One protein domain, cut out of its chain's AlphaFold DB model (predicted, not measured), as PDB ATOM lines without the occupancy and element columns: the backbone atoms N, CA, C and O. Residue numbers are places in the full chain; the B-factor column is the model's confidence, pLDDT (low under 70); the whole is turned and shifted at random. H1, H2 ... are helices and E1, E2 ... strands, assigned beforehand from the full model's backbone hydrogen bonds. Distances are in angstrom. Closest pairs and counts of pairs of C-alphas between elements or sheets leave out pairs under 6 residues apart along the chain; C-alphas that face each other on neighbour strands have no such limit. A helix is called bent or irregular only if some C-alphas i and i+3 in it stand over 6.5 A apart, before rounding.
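AT A GLANCE: This is residues 13 to 46 and 214 to 227 of the 241 residues of the protein "Chorismate_bind domain-containing protein" of Comamonadaceae bacterium (UniProt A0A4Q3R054). One long helix, H1, makes one side of a short rod; the unnamed stretch of residues 35 to 46 turns at the helix's far end and runs back beside it, while the short strand E1 extends the rod beyond the helix's first residues. The small helix H2 sits on the far side of that returning stretch from H1, and residues 218 to 227 trail from it without a named element, back toward the end where E1 lies. The printed part has 48 residues, with one named strand and two named helices in the order E1, H1, H2, and its class is mostly helix. The whole is only just compact, close to loose, with a radius of gyration of the C-alphas of 11.4 A, and its C-alphas span 37 by 18 by 15 A.

IN THESE COORDINATES: The printed part begins with strand E1, residues 13 to 16, from C-alpha 13 at (481.035, 456.661, 407.556) to C-alpha 16, 9.7 A away. Helix H1 follows, residues 19 to 34, from C-alpha 19 at (482.458, 443.859, 406.090) to C-alpha 34 at (477.305, 425.510, 393.832), a length of 22.7 A. Residues 35 to 46 hold no named element. After the cut comes helix H2, residues 214 to 217, which ends at C-alpha 217 at (467.137, 435.716, 393.644). The last printed residue is Pro 227, with its C-alpha at (468.772, 447.891, 406.114).

HOW THE PARTS SIT: H1 is the longest helix, with 16 residues, and it is not bent. E1 and H1 meet only through their link, which is tight, with 2 residues between them. H2 is apart from H1, and E1 and H2 are apart too. E1 pairs with no named strand. Along the backbone of H1, each O i to N i+4 pair is within hydrogen-bond range. H2, with 4 residues, is too short for such a pair, but its 1 pair of O i and N i+3 is within range.

THE WHOLE: The outline is a rod, and the two C-alphas farthest apart are those of Ile 13 and Pro 36, at 38.9 A. The C-alphas of the first and last printed residues, Ile 13 and Pro 227, are 15.1 A apart. Residues 47 to 213 are cut out, and C-alphas 46 and 214 stand 19.2 A apart across this gap; the link from H1 to H2 runs across it. The C-alphas of residues 35 to 46 lie 5 to 17 A from the mean of the C-alphas. The mean pLDDT of the printed part is 85.3, and the model's confidence is low, under 70, at residues 220 to 227.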
ATOM      1  N   ILE A  13     481.448 457.677 408.530       95.06
ATOM      2  CA  ILE A  13     481.035 456.661 407.556       95.06
ATOM      3  C   ILE A  13     480.874 455.327 408.277       95.06
ATOM      4  O   ILE A  13     481.813 454.823 408.888       95.06
ATOM      5  N   THR A  14     479.690 454.732 408.176       95.88
ATOM      6  CA  THR A  14     479.358 453.453 408.809       95.88
ATOM      7  C   THR A  14     478.902 452.437 407.758       95.88
ATOM      8  O   THR A  14     477.865 452.646 407.121       95.88
ATOM      9  N   PRO A  15     479.631 451.323 407.559       94.50
ATOM     10  CA  PRO A  15     479.191 450.240 406.683       94.50
ATOM     11  C   PRO A  15     477.956 449.510 407.225       94.50
ATOM     12  O   PRO A  15     477.904 449.158 408.403       94.50
ATOM     13  N   GLN A  16     476.975 449.259 406.358       94.38
ATOM     14  CA  GLN A  16     475.749 448.524 406.673       94.38
ATOM     15  C   GLN A  16     475.434 447.514 405.545       94.38
ATOM     16  O   GLN A  16     474.995 447.932 404.468       94.38
ATOM     17  N   PRO A  17     475.638 446.198 405.754       93.62
ATOM     18  CA  PRO A  17     476.193 445.561 406.955       93.62
ATOM     19  C   PRO A  17     477.706 445.811 407.126       93.62
ATOM     20  O   PRO A  17     478.354 446.434 406.280       93.62
ATOM     21  N   THR A  18     478.284 445.316 408.228       94.56
ATOM     22  CA  THR A  18     479.745 445.283 408.397       94.56
ATOM     23  C   THR A  18     480.392 444.423 407.311       94.56
ATOM     24  O   THR A  18     479.749 443.555 406.717       94.56
ATOM     25  N   ARG A  19     481.690 444.637 407.071       94.69
ATOM     26  CA  ARG A  19     482.458 443.859 406.090       94.69
ATOM     27  C   ARG A  19     482.350 442.348 406.332       94.69
ATOM     28  O   ARG A  19     481.978 441.637 405.410       94.69
ATOM     29  N   ALA A  20     482.600 441.893 407.561       95.56
ATOM     30  CA  ALA A  20     482.547 440.472 407.913       95.56
ATOM     31  C   ALA A  20     481.172 439.848 407.609       95.56
ATOM     32  O   ALA A  20     481.085 438.823 406.943       95.56
ATOM     33  N   ARG A  21     480.080 440.529 407.983       95.12
ATOM     34  CA  ARG A  21     478.714 440.069 407.676       95.12
ATOM     35  C   ARG A  21     478.428 440.019 406.175       95.12
ATOM     36  O   ARG A  21     477.711 439.137 405.712       95.12
ATOM     37  N   TYR A  22     478.967 440.963 405.407       94.44
ATOM     38  CA  TYR A  22     478.846 440.931 403.952       94.44
ATOM     39  C   TYR A  22     479.612 439.741 403.347       94.44
ATOM     40  O   TYR A  22     479.077 439.044 402.489       94.44
ATOM     41  N   GLU A  23     480.827 439.461 403.824       96.25
ATOM     42  CA  GLU A  23     481.635 438.307 403.397       96.25
ATOM     43  C   GLU A  23     480.954 436.966 403.741       96.25
ATOM     44  O   GLU A  23     480.951 436.040 402.924       96.25
ATOM     45  N   GLU A  24     480.294 436.871 404.898       95.75
ATOM     46  CA  GLU A  24     479.460 435.723 405.283       95.75
ATOM     47  C   GLU A  24     478.246 435.539 404.356       95.75
ATOM     48  O   GLU A  24     477.935 434.415 403.942       95.75
ATOM     49  N   ALA A  25     477.563 436.632 403.998       93.62
ATOM     50  CA  ALA A  25     476.440 436.602 403.063       93.62
ATOM     51  C   ALA A  25     476.882 436.126 401.670       93.62
ATOM     52  O   ALA A  25     476.266 435.219 401.104       93.62
ATOM     53  N   VAL A  26     478.003 436.653 401.163       95.19
ATOM     54  CA  VAL A  26     478.614 436.225 399.893       95.19
ATOM     55  C   VAL A  26     478.982 434.744 399.940       95.19
ATOM     56  O   VAL A  26     478.629 433.989 399.036       95.19
ATOM     57  N   SER A  27     479.634 434.296 401.012       95.38
ATOM     58  CA  SER A  27     480.042 432.896 401.171       95.38
ATOM     59  C   SER A  27     478.848 431.940 401.152       95.38
ATOM     60  O   SER A  27     478.915 430.857 400.574       95.38
ATOM     61  N   HIS A  28     477.730 432.343 401.749       92.12
ATOM     62  CA  HIS A  28     476.491 431.572 401.736       92.12
ATOM     63  C   HIS A  28     475.819 431.538 400.359       92.12
ATOM     64  O   HIS A  28     475.399 430.466 399.917       92.12
ATOM     65  N   ALA A  29     475.759 432.675 399.659       92.50
ATOM     66  CA  ALA A  29     475.252 432.732 398.290       92.50
ATOM     67  C   ALA A  29     476.071 431.824 397.356       92.50
ATOM     68  O   ALA A  29     475.504 431.064 396.574       92.50
ATOM     69  N   LEU A  30     477.400 431.814 397.503       94.31
ATOM     70  CA  LEU A  30     478.280 430.916 396.750       94.31
ATOM     71  C   LEU A  30     478.008 429.433 397.040       94.31
ATOM     72  O   LEU A  30     478.084 428.622 396.120       94.31
ATOM     73  N   LYS A  31     477.674 429.060 398.284       93.00
ATOM     74  CA  LYS A  31     477.267 427.681 398.614       93.00
ATOM     75  C   LYS A  31     475.975 427.290 397.892       93.00
ATOM     76  O   LYS A  31     475.919 426.201 397.337       93.00
ATOM     77  N   HIS A  32     474.984 428.182 397.844       90.38
ATOM     78  CA  HIS A  32     473.715 427.934 397.147       90.38
ATOM     79  C   HIS A  32     473.904 427.804 395.636       90.38
ATOM     80  O   HIS A  32     473.374 426.880 395.033       90.38
ATOM     81  N   LEU A  33     474.719 428.675 395.034       92.06
ATOM     82  CA  LEU A  33     475.023 428.632 393.600       92.06
ATOM     83  C   LEU A  33     475.777 427.361 393.174       92.06
ATOM     84  O   LEU A  33     475.671 426.949 392.023       92.06
ATOM     85  N   ARG A  34     476.567 426.764 394.077       92.88
ATOM     86  CA  ARG A  34     477.305 425.510 393.832       92.88
ATOM     87  C   ARG A  34     476.494 424.258 394.168       92.88
ATOM     88  O   ARG A  34     476.861 423.173 393.729       92.88
ATOM     89  N   GLY A  35     475.469 424.399 395.003       88.50
ATOM     90  CA  GLY A  35     474.617 423.305 395.444       88.50
ATOM     91  C   GLY A  35     473.579 422.895 394.395       88.50
ATOM     92  O   GLY A  35     473.472 423.515 393.334       88.50
ATOM     93  N   PRO A  36     472.787 421.851 394.686       84.62
ATOM     94  CA  PRO A  36     471.631 421.513 393.869       84.62
ATOM     95  C   PRO A  36     470.612 422.659 393.926       84.62
ATOM     96  O   PRO A  36     470.268 423.148 395.001       84.62
ATOM     97  N   GLY A  37     470.135 423.100 392.766       88.00
ATOM     98  CA  GLY A  37     469.151 424.170 392.675       88.00
ATOM     99  C   GLY A  37     469.141 424.857 391.316       88.00
ATOM    100  O   GLY A  37     469.987 424.608 390.450       88.00
ATOM    101  N   GLU A  38     468.165 425.739 391.140       91.75
ATOM    102  CA  GLU A  38     467.965 426.488 389.899       91.75
ATOM    103  C   GLU A  38     468.617 427.871 389.926       91.75
ATOM    104  O   GLU A  38     468.779 428.478 388.871       91.75
ATOM    105  N   LEU A  39     469.036 428.373 391.095       92.50
ATOM    106  CA  LEU A  39     469.698 429.672 391.206       92.50
ATOM    107  C   LEU A  39     471.033 429.651 390.441       92.50
ATOM    108  O   LEU A  39     471.939 428.880 390.752       92.50
ATOM    109  N   ARG A  40     471.152 430.513 389.431       92.31
ATOM    110  CA  ARG A  40     472.343 430.675 388.578       92.31
ATOM    111  C   ARG A  40     473.091 431.973 388.835       92.31
ATOM    112  O   ARG A  40     474.294 432.035 388.601       92.31
ATOM    113  N   LYS A  41     472.393 433.007 389.306       92.62
ATOM    114  CA  LYS A  41     472.967 434.323 389.598       92.62
ATOM    115  C   LYS A  41     472.220 434.969 390.755       92.62
ATOM    116  O   LYS A  41     470.997 434.899 390.797       92.62
ATOM    117  N   VAL A  42     472.943 435.647 391.641       95.12
ATOM    118  CA  VAL A  42     472.373 436.531 392.663       95.12
ATOM    119  C   VAL A  42     473.308 437.715 392.888       95.12
ATOM    120  O   VAL A  42     474.529 437.566 392.865       95.12
ATOM    121  N   VAL A  43     472.726 438.890 393.082       94.94
ATOM    122  CA  VAL A  43     473.419 440.144 393.349       94.94
ATOM    123  C   VAL A  43     473.198 440.497 394.808       94.94
ATOM    124  O   VAL A  43     472.068 440.656 395.263       94.94
ATOM    125  N   LEU A  44     474.298 440.631 395.540       95.19
ATOM    126  CA  LEU A  44     474.294 441.166 396.892       95.19
ATOM    127  C   LEU A  44     474.765 442.616 396.846       95.19
ATOM    128  O   LEU A  44     475.664 442.969 396.085       95.19
ATOM    129  N   ALA A  45     474.156 443.451 397.678       93.50
ATOM    130  CA  ALA A  45     474.512 444.853 397.814       93.50
ATOM    131  C   ALA A  45     474.745 445.196 399.285       93.50
ATOM    132  O   ALA A  45     474.261 444.522 400.193       93.50
ATOM    133  N   ARG A  46     475.488 446.276 399.514       94.81
ATOM    134  CA  ARG A  46     475.717 446.859 400.838       94.81
ATOM    135  C   ARG A  46     475.610 448.371 400.754       94.81
ATOM    136  O   ARG A  46     475.787 448.954 399.689       94.81
ATOM    137  N   ARG A 214     464.688 435.186 388.704       91.06
ATOM    138  CA  ARG A 214     464.362 436.405 389.464       91.06
ATOM    139  C   ARG A 214     463.591 436.124 390.755       91.06
ATOM    140  O   ARG A 214     463.893 436.732 391.773       91.06
ATOM    141  N   ALA A 215     462.629 435.202 390.727       90.94
ATOM    142  CA  ALA A 215     461.824 434.864 391.902       90.94
ATOM    143  C   ALA A 215     462.674 434.287 393.047       90.94
ATOM    144  O   ALA A 215     462.471 434.659 394.197       90.94
ATOM    145  N   LEU A 216     463.654 433.436 392.722       90.25
ATOM    146  CA  LEU A 216     464.571 432.856 393.705       90.25
ATOM    147  C   LEU A 216     465.591 433.888 394.198       90.25
ATOM    148  O   LEU A 216     465.839 433.990 395.392       90.25
ATOM    149  N   ALA A 217     466.146 434.699 393.294       90.38
ATOM    150  CA  ALA A 217     467.137 435.716 393.644       90.38
ATOM    151  C   ALA A 217     466.560 436.898 394.444       90.38
ATOM    152  O   ALA A 217     467.293 437.574 395.161       90.38
ATOM    153  N   ALA A 218     465.260 437.176 394.309       87.44
ATOM    154  CA  ALA A 218     464.580 438.255 395.021       87.44
ATOM    155  C   ALA A 218     464.159 437.880 396.450       87.44
ATOM    156  O   ALA A 218     463.694 438.760 397.184       87.44
ATOM    157  N   GLN A 219     464.299 436.609 396.844       77.75
ATOM    158  CA  GLN A 219     463.983 436.189 398.202       77.75
ATOM    159  C   GLN A 219     464.879 436.946 399.190       77.75
ATOM    160  O   GLN A 219     466.092 437.042 398.975       77.75
ATOM    161  N   PRO A 220     464.302 437.545 400.244       60.75
ATOM    162  CA  PRO A 220     465.108 438.149 401.287       60.75
ATOM    163  C   PRO A 220     466.000 437.065 401.896       60.75
ATOM    164  O   PRO A 220     465.517 436.009 402.290       60.75
ATOM    165  N   ASP A 221     467.305 437.321 401.962       58.12
ATOM    166  CA  ASP A 221     468.173 436.552 402.848       58.12
ATOM    167  C   ASP A 221     467.642 436.799 404.268       58.12
ATOM    168  O   ASP A 221     467.601 437.950 404.712       58.12
ATOM    169  N   ASP A 222     467.189 435.753 404.964       45.81
ATOM    170  CA  ASP A 222     466.641 435.842 406.331       45.81
ATOM    171  C   ASP A 222     467.670 436.379 407.349       45.81
ATOM    172  O   ASP A 222     467.358 436.658 408.508       45.81
ATOM    173  N   ARG A 223     468.922 436.572 406.919       53.00
ATOM    174  CA  ARG A 223     469.983 437.234 407.676       53.00
ATOM    175  C   ARG A 223     470.004 438.734 407.353       53.00
ATOM    176  O   ARG A 223     469.896 439.115 406.189       53.00
ATOM    177  N   PRO A 224     470.205 439.618 408.347       44.81
ATOM    178  CA  PRO A 224     470.064 441.066 408.195       44.81
ATOM    179  C   PRO A 224     471.160 441.667 407.297       44.81
ATOM    180  O   PRO A 224     472.173 442.186 407.768       44.81
ATOM    181  N   THR A 225     470.954 441.590 405.986       45.91
ATOM    182  CA  THR A 225     471.797 442.185 404.938       45.91
ATOM    183  C   THR A 225     471.135 443.412 404.318       45.91
ATOM    184  O   THR A 225     471.828 444.322 403.863       45.91
ATOM    185  N   ARG A 226     469.799 443.494 404.367       43.91
ATOM    186  CA  ARG A 226     469.045 444.703 404.026       43.91
ATOM    187  C   ARG A 226     468.941 445.629 405.241       43.91
ATOM    188  O   ARG A 226     468.595 445.156 406.326       43.91
ATOM    189  N   PRO A 227     469.177 446.943 405.088       38.66
ATOM    190  CA  PRO A 227     468.772 447.891 406.114       38.66
ATOM    191  C   PRO A 227     467.257 447.767 406.316       38.66
ATOM    192  O   PRO A 227     466.491 447.836 405.354       38.66
TER     193      PRO A 227